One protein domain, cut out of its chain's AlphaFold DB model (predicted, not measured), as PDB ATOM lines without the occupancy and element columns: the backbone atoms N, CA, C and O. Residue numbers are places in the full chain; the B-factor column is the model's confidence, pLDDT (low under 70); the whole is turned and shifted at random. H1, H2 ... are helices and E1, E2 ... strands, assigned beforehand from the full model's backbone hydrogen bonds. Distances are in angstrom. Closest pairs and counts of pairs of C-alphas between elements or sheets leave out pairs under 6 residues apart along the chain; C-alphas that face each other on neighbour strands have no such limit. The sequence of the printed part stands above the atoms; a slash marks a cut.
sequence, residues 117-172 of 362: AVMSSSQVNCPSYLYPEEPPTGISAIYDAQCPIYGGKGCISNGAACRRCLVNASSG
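Overview. This is residues 117 to 172 of the 362 residues of an uncharacterized protein of Aphanomyces astaci (UniProt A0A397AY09). This domain has little regular structure: loops wrap round a two-stranded antiparallel ribbon, E1 and E2, with a one-turn helix, H1, packed on E1 and another, H2, near the start of E2. The printed part has 56 residues, 18 of them in named elements, in the order H1, E1, H2, E2; the class is mixed. It is compact, with a radius of gyration of the C-alphas of 11.0 A, and spans 33 by 20 by 15 A.

Arrangement. Look first at H1, residues 126 to 129, and E1, residues 139 to 143: their closest C-alphas, of Pro 127 and Ala 141, are 5.1 A apart. H2, residues 147 to 150, and H1 are apart. E2, residues 162 to 166, is antiparallel to E1 at 143 degrees; find N 140 and O 165 within hydrogen-bond range, 2.8 A. The closest C-alphas of H2 and E2, of Cys 147 and Cys 162, are 6.3 A apart. Both helices are too short for an O i to N i+4 pair; of O i to N i+3 pairs, H1 has 1 of 1 within range, H2 0 of 1.

Along the chain. Find C-alpha 126 at (-15.917, 19.126, 53.986), where H1 begins. E1 runs 13.7 A; E2 runs 13.2 A to C-alpha 166 at (-26.096, 27.018, 50.570).

Size, cuts and confidence. The farthest C-alphas, of Ala 117 and Ser 170, are 34.5 A apart. The printed part has no cut; H2 to E2 is a long link. Residues 169 to 172 are under pLDDT 70.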
ATOM      1  N   ALA A 117      -6.146  11.588  43.547       78.94
ATOM      2  CA  ALA A 117      -6.882  10.422  44.011       78.94
ATOM      3  C   ALA A 117      -8.141  10.899  44.750       78.94
ATOM      4  O   ALA A 117      -8.056  11.629  45.740       78.94
ATOM      5  N   VAL A 118      -9.313  10.503  44.254       77.94
ATOM      6  CA  VAL A 118     -10.589  10.817  44.898       77.94
ATOM      7  C   VAL A 118     -10.674   9.998  46.186       77.94
ATOM      8  O   VAL A 118     -10.830   8.779  46.149       77.94
ATOM      9  N   MET A 119     -10.521  10.668  47.328       79.31
ATOM     10  CA  MET A 119     -10.701  10.055  48.646       79.31
ATOM     11  C   MET A 119     -12.176   9.742  48.889       79.31
ATOM     12  O   MET A 119     -13.042  10.457  48.400       79.31
ATOM     13  N   SER A 120     -12.475   8.700  49.666       77.12
ATOM     14  CA  SER A 120     -13.865   8.372  50.002       77.12
ATOM     15  C   SER A 120     -14.509   9.450  50.884       77.12
ATOM     16  O   SER A 120     -13.829  10.110  51.671       77.12
ATOM     17  N   SER A 121     -15.834   9.604  50.800       78.81
ATOM     18  CA  SER A 121     -16.577  10.612  51.573       78.81
ATOM     19  C   SER A 121     -16.430  10.465  53.090       78.81
ATOM     20  O   SER A 121     -16.519  11.454  53.808       78.81
ATOM     21  N   SER A 122     -16.149   9.260  53.595       80.44
ATOM     22  CA  SER A 122     -15.915   9.012  55.024       80.44
ATOM     23  C   SER A 122     -14.575   9.552  55.533       80.44
ATOM     24  O   SER A 122     -14.393   9.687  56.740       80.44
ATOM     25  N   GLN A 123     -13.636   9.860  54.635       86.19
ATOM     26  CA  GLN A 123     -12.302  10.361  54.972       86.19
ATOM     27  C   GLN A 123     -12.195  11.887  54.879       86.19
ATOM     28  O   GLN A 123     -11.169  12.447  55.261       86.19
ATOM     29  N   VAL A 124     -13.227  12.567  54.368       88.50
ATOM     30  CA  VAL A 124     -13.185  14.002  54.074       88.50
ATOM     31  C   VAL A 124     -14.272  14.734  54.853       88.50
ATOM     32  O   VAL A 124     -15.461  14.575  54.593       88.50
ATOM     33  N   ASN A 125     -13.863  15.589  55.790       93.31
ATOM     34  CA  ASN A 125     -14.770  16.471  56.520       93.31
ATOM     35  C   ASN A 125     -14.905  17.815  55.786       93.31
ATOM     36  O   ASN A 125     -14.182  18.760  56.076       93.31
ATOM     37  N   CYS A 126     -15.805  17.915  54.808       93.69
ATOM     38  CA  CYS A 126     -15.917  19.126  53.986       93.69
ATOM     39  C   CYS A 126     -16.133  20.442  54.762       93.69
ATOM     40  O   CYS A 126     -15.483  21.431  54.411       93.69
ATOM     41  N   PRO A 127     -16.938  20.481  55.840       93.88
ATOM     42  CA  PRO A 127     -17.067  21.670  56.681       93.88
ATOM     43  C   PRO A 127     -15.752  22.220  57.251       93.88
ATOM     44  O   PRO A 127     -15.673  23.418  57.504       93.88
ATOM     45  N   SER A 128     -14.699  21.406  57.421       94.06
ATOM     46  CA  SER A 128     -13.410  21.896  57.945       94.06
ATOM     47  C   SER A 128     -12.608  22.730  56.942       94.06
ATOM     48  O   SER A 128     -11.578  23.287  57.309       94.06
ATOM     49  N   TYR A 129     -13.039  22.789  55.681       92.00
ATOM     50  CA  TYR A 129     -12.405  23.595  54.636       92.00
ATOM     51  C   TYR A 129     -13.085  24.954  54.419       92.00
ATOM     52  O   TYR A 129     -12.651  25.718  53.553       92.00
ATOM     53  N   LEU A 130     -14.156  25.244  55.163       92.00
ATOM     54  CA  LEU A 130     -14.835  26.534  55.126       92.00
ATOM     55  C   LEU A 130     -14.048  27.585  55.911       92.00
ATOM     56  O   LEU A 130     -13.409  27.275  56.918       92.00
ATOM     57  N   TYR A 131     -14.134  28.838  55.474       92.31
ATOM     58  CA  TYR A 131     -13.653  29.958  56.274       92.31
ATOM     59  C   TYR A 131     -14.566  30.176  57.494       92.31
ATOM     60  O   TYR A 131     -15.765  29.899  57.410       92.31
ATOM     61  N   PRO A 132     -14.050  30.679  58.631       93.69
ATOM     62  CA  PRO A 132     -14.846  30.890  59.846       93.69
ATOM     63  C   PRO A 132     -16.106  31.750  59.649       93.69
ATOM     64  O   PRO A 132     -17.099  31.568  60.350       93.69
ATOM     65  N   GLU A 133     -16.076  32.677  58.695       93.69
ATOM     66  CA  GLU A 133     -17.178  33.563  58.328       93.69
ATOM     67  C   GLU A 133     -18.233  32.920  57.412       93.69
ATOM     68  O   GLU A 133     -19.334  33.450  57.295       93.69
ATOM     69  N   GLU A 134     -17.947  31.779  56.780       93.25
ATOM     70  CA  GLU A 134     -18.864  31.144  55.824       93.25
ATOM     71  C   GLU A 134     -20.087  30.491  56.509       93.25
ATOM     72  O   GLU A 134     -21.216  30.849  56.150       93.25
ATOM     73  N   PRO A 135     -19.939  29.630  57.539       93.75
ATOM     74  CA  PRO A 135     -21.075  29.024  58.242       93.75
ATOM     75  C   PRO A 135     -22.164  29.998  58.724       93.75
ATOM     76  O   PRO A 135     -23.340  29.738  58.452       93.75
ATOM     77  N   PRO A 136     -21.852  31.136  59.388       91.81
ATOM     78  CA  PRO A 136     -22.888  32.062  59.849       91.81
ATOM     79  C   PRO A 136     -23.634  32.768  58.705       91.81
ATOM     80  O   PRO A 136     -24.730  33.274  58.927       91.81
ATOM     81  N   THR A 137     -23.090  32.773  57.483       90.31
ATOM     82  CA  THR A 137     -23.767  33.310  56.284       90.31
ATOM     83  C   THR A 137     -24.660  32.287  55.575       90.31
ATOM     84  O   THR A 137     -25.227  32.577  54.523       90.31
ATOM     85  N   GLY A 138     -24.812  31.087  56.146       90.69
ATOM     86  CA  GLY A 138     -25.604  30.009  55.554       90.69
ATOM     87  C   GLY A 138     -24.867  29.238  54.459       90.69
ATOM     88  O   GLY A 138     -25.515  28.546  53.675       90.69
ATOM     89  N   ILE A 139     -23.536  29.339  54.396       92.31
ATOM     90  CA  ILE A 139     -22.693  28.516  53.524       92.31
ATOM     91  C   ILE A 139     -22.248  27.282  54.312       92.31
ATOM     92  O   ILE A 139     -21.729  27.390  55.417       92.31
ATOM     93  N   SER A 140     -22.417  26.101  53.731       93.81
ATOM     94  CA  SER A 140     -21.819  24.858  54.216       93.81
ATOM     95  C   SER A 140     -20.969  24.233  53.105       93.81
ATOM     96  O   SER A 140     -20.772  24.827  52.045       93.81
ATOM     97  N   ALA A 141     -20.414  23.049  53.343       93.12
ATOM     98  CA  ALA A 141     -19.675  22.301  52.342       93.12
ATOM     99  C   ALA A 141     -20.088  20.832  52.366       93.12
ATOM    100  O   ALA A 141     -20.117  20.197  53.421       93.12
ATOM    101  N   ILE A 142     -20.362  20.295  51.183       91.75
ATOM    102  CA  ILE A 142     -20.712  18.893  50.960       91.75
ATOM    103  C   ILE A 142     -19.602  18.189  50.198       91.75
ATOM    104  O   ILE A 142     -18.826  18.816  49.474       91.75
ATOM    105  N   TYR A 143     -19.539  16.872  50.358       87.75
ATOM    106  CA  TYR A 143     -18.644  16.043  49.570       87.75
ATOM    107  C   TYR A 143     -19.095  16.014  48.107       87.75
ATOM    108  O   TYR A 143     -20.249  15.715  47.809       87.75
ATOM    109  N   ASP A 144     -18.162  16.289  47.202       85.38
ATOM    110  CA  ASP A 144     -18.348  16.177  45.764       85.38
ATOM    111  C   ASP A 144     -17.067  15.647  45.107       85.38
ATOM    112  O   ASP A 144     -16.071  16.357  44.938       85.38
ATOM    113  N   ALA A 145     -17.117  14.377  44.703       80.50
ATOM    114  CA  ALA A 145     -16.035  13.681  44.014       80.50
ATOM    115  C   ALA A 145     -15.656  14.316  42.665       80.50
ATOM    116  O   ALA A 145     -14.551  14.094  42.173       80.50
ATOM    117  N   GLN A 146     -16.556  15.090  42.053       82.94
ATOM    118  CA  GLN A 146     -16.307  15.745  40.772       82.94
ATOM    119  C   GLN A 146     -15.458  17.007  40.915       82.94
ATOM    120  O   GLN A 146     -14.782  17.379  39.958       82.94
ATOM    121  N   CYS A 147     -15.435  17.643  42.089       86.06
ATOM    122  CA  CYS A 147     -14.673  18.872  42.307       86.06
ATOM    123  C   CYS A 147     -13.173  18.776  41.989       86.06
ATOM    124  O   CYS A 147     -12.681  19.642  41.268       86.06
ATOM    125  N   PRO A 148     -12.426  17.747  42.430       82.12
ATOM    126  CA  PRO A 148     -11.011  17.617  42.079       82.12
ATOM    127  C   PRO A 148     -10.771  17.351  40.588       82.12
ATOM    128  O   PRO A 148      -9.655  17.542  40.112       82.12
ATOM    129  N   ILE A 149     -11.794  16.896  39.856       79.00
ATOM    130  CA  ILE A 149     -11.681  16.489  38.454       79.00
ATOM    131  C   ILE A 149     -12.088  17.631  37.529       79.00
ATOM    132  O   ILE A 149     -11.312  18.069  36.687       79.00
ATOM    133  N   TYR A 150     -13.310  18.122  37.693       79.44
ATOM    134  CA  TYR A 150     -13.933  19.081  36.789       79.44
ATOM    135  C   TYR A 150     -13.977  20.495  37.361       79.44
ATOM    136  O   TYR A 150     -14.352  21.424  36.643       79.44
ATOM    137  N   GLY A 151     -13.616  20.661  38.636       81.75
ATOM    138  CA  GLY A 151     -13.788  21.915  39.347       81.75
ATOM    139  C   GLY A 151     -15.237  22.385  39.273       81.75
ATOM    140  O   GLY A 151     -16.192  21.612  39.399       81.75
ATOM    141  N   GLY A 152     -15.386  23.681  39.035       81.12
ATOM    142  CA  GLY A 152     -16.678  24.335  38.921       81.12
ATOM    143  C   GLY A 152     -17.074  25.078  40.189       81.12
ATOM    144  O   GLY A 152     -16.315  25.223  41.149       81.12
ATOM    145  N   LYS A 153     -18.286  25.614  40.154       81.44
ATOM    146  CA  LYS A 153     -18.759  26.583  41.132       81.44
ATOM    147  C   LYS A 153     -18.841  26.016  42.546       81.44
ATOM    148  O   LYS A 153     -19.483  24.997  42.788       81.44
ATOM    149  N   GLY A 154     -18.200  26.694  43.491       87.19
ATOM    150  CA  GLY A 154     -18.147  26.266  44.886       87.19
ATOM    151  C   GLY A 154     -17.129  25.166  45.174       87.19
ATOM    152  O   GLY A 154     -16.893  24.894  46.347       87.19
ATOM    153  N   CYS A 155     -16.480  24.558  44.177       89.50
ATOM    154  CA  CYS A 155     -15.441  23.570  44.455       89.50
ATOM    155  C   CYS A 155     -14.277  24.185  45.230       89.50
ATOM    156  O   CYS A 155     -13.832  25.299  44.951       89.50
ATOM    157  N   ILE A 156     -13.799  23.456  46.234       89.25
ATOM    158  CA  ILE A 156     -12.714  23.918  47.091       89.25
ATOM    159  C   ILE A 156     -11.383  23.695  46.365       89.25
ATOM    160  O   ILE A 156     -11.027  22.578  46.000       89.25
ATOM    161  N   SER A 157     -10.634  24.777  46.181       75.06
ATOM    162  CA  SER A 157      -9.442  24.891  45.331       75.06
ATOM    163  C   SER A 157      -8.254  24.002  45.722       75.06
ATOM    164  O   SER A 157      -7.325  23.844  44.939       75.06
ATOM    165  N   ASN A 158      -8.267  23.377  46.900       72.69
ATOM    166  CA  ASN A 158      -7.157  22.553  47.398       72.69
ATOM    167  C   ASN A 158      -7.184  21.104  46.878       72.69
ATOM    168  O   ASN A 158      -6.626  20.211  47.511       72.69
ATOM    169  N   GLY A 159      -7.891  20.843  45.772       72.62
ATOM    170  CA  GLY A 159      -8.109  19.485  45.263       72.62
ATOM    171  C   GLY A 159      -8.940  18.608  46.207       72.62
ATOM    172  O   GLY A 159      -8.973  17.390  46.047       72.62
ATOM    173  N   ALA A 160      -9.604  19.208  47.197       85.56
ATOM    174  CA  ALA A 160     -10.517  18.494  48.070       85.56
ATOM    175  C   ALA A 160     -11.769  18.098  47.276       85.56
ATOM    176  O   ALA A 160     -12.295  18.884  46.485       85.56
ATOM    177  N   ALA A 161     -12.279  16.894  47.529       89.44
ATOM    178  CA  ALA A 161     -13.568  16.421  47.025       89.44
ATOM    179  C   ALA A 161     -14.732  17.091  47.769       89.44
ATOM    180  O   ALA A 161     -15.579  16.423  48.350       89.44
ATOM    181  N   CYS A 162     -14.732  18.423  47.802       92.25
ATOM    182  CA  CYS A 162     -15.681  19.233  48.543       92.25
ATOM    183  C   CYS A 162     -16.166  20.409  47.708       92.25
ATOM    184  O   CYS A 162     -15.391  21.056  46.995       92.25
ATOM    185  N   ARG A 163     -17.447  20.727  47.876       91.69
ATOM    186  CA  ARG A 163     -18.115  21.858  47.251       91.69
ATOM    187  C   ARG A 163     -18.836  22.689  48.303       91.69
ATOM    188  O   ARG A 163     -19.607  22.151  49.091       91.69
ATOM    189  N   ARG A 164     -18.616  24.001  48.279       93.12
ATOM    190  CA  ARG A 164     -19.423  24.991  48.993       93.12
ATOM    191  C   ARG A 164     -20.851  24.961  48.483       93.12
ATOM    192  O   ARG A 164     -21.093  24.943  47.274       93.12
ATOM    193  N   CYS A 165     -21.779  24.989  49.415       91.69
ATOM    194  CA  CYS A 165     -23.198  24.927  49.152       91.69
ATOM    195  C   CYS A 165     -23.960  25.869  50.095       91.69
ATOM    196  O   CYS A 165     -23.429  26.305  51.113       91.69
ATOM    197  N   LEU A 166     -25.206  26.193  49.760       91.00
ATOM    198  CA  LEU A 166     -26.096  27.018  50.570       91.00
ATOM    199  C   LEU A 166     -27.013  26.136  51.397       91.00
ATOM    200  O   LEU A 166     -27.757  25.322  50.855       91.00
ATOM    201  N   VAL A 167     -26.991  26.350  52.706       86.12
ATOM    202  CA  VAL A 167     -27.979  25.784  53.628       86.12
ATOM    203  C   VAL A 167     -29.325  26.491  53.432       86.12
ATOM    204  O   VAL A 167     -30.367  25.859  53.491       86.12
ATOM    205  N   ASN A 168     -29.297  27.791  53.116       79.25
ATOM    206  CA  ASN A 168     -30.463  28.595  52.747       79.25
ATOM    207  C   ASN A 168     -30.085  29.485  51.552       79.25
ATOM    208  O   ASN A 168     -29.184  30.311  51.691       79.25
ATOM    209  N   ALA A 169     -30.739  29.370  50.385       64.75
ATOM    210  CA  ALA A 169     -30.336  30.186  49.219       64.75
ATOM    211  C   ALA A 169     -30.847  31.634  49.217       64.75
ATOM    212  O   ALA A 169     -30.829  32.312  48.193       64.75
ATOM    213  N   SER A 170     -31.248  32.150  50.375       64.75
ATOM    214  CA  SER A 170     -31.565  33.567  50.562       64.75
ATOM    215  C   SER A 170     -30.327  34.475  50.557       64.75
ATOM    216  O   SER A 170     -30.478  35.693  50.553       64.75
ATOM    217  N   SER A 171     -29.109  33.925  50.528       60.53
ATOM    218  CA  SER A 171     -27.865  34.705  50.591       60.53
ATOM    219  C   SER A 171     -27.512  35.455  49.298       60.53
ATOM    220  O   SER A 171     -26.556  36.226  49.298       60.53
ATOM    221  N   GLY A 172     -28.238  35.236  48.189       64.75
ATOM    222  CA  GLY A 172     -27.921  35.838  46.883       64.75
ATOM    223  C   GLY A 172     -26.568  35.397  46.309       64.75
ATOM    224  O   GLY A 172     -26.144  35.886  45.261       64.75
TER     225      GLY A 172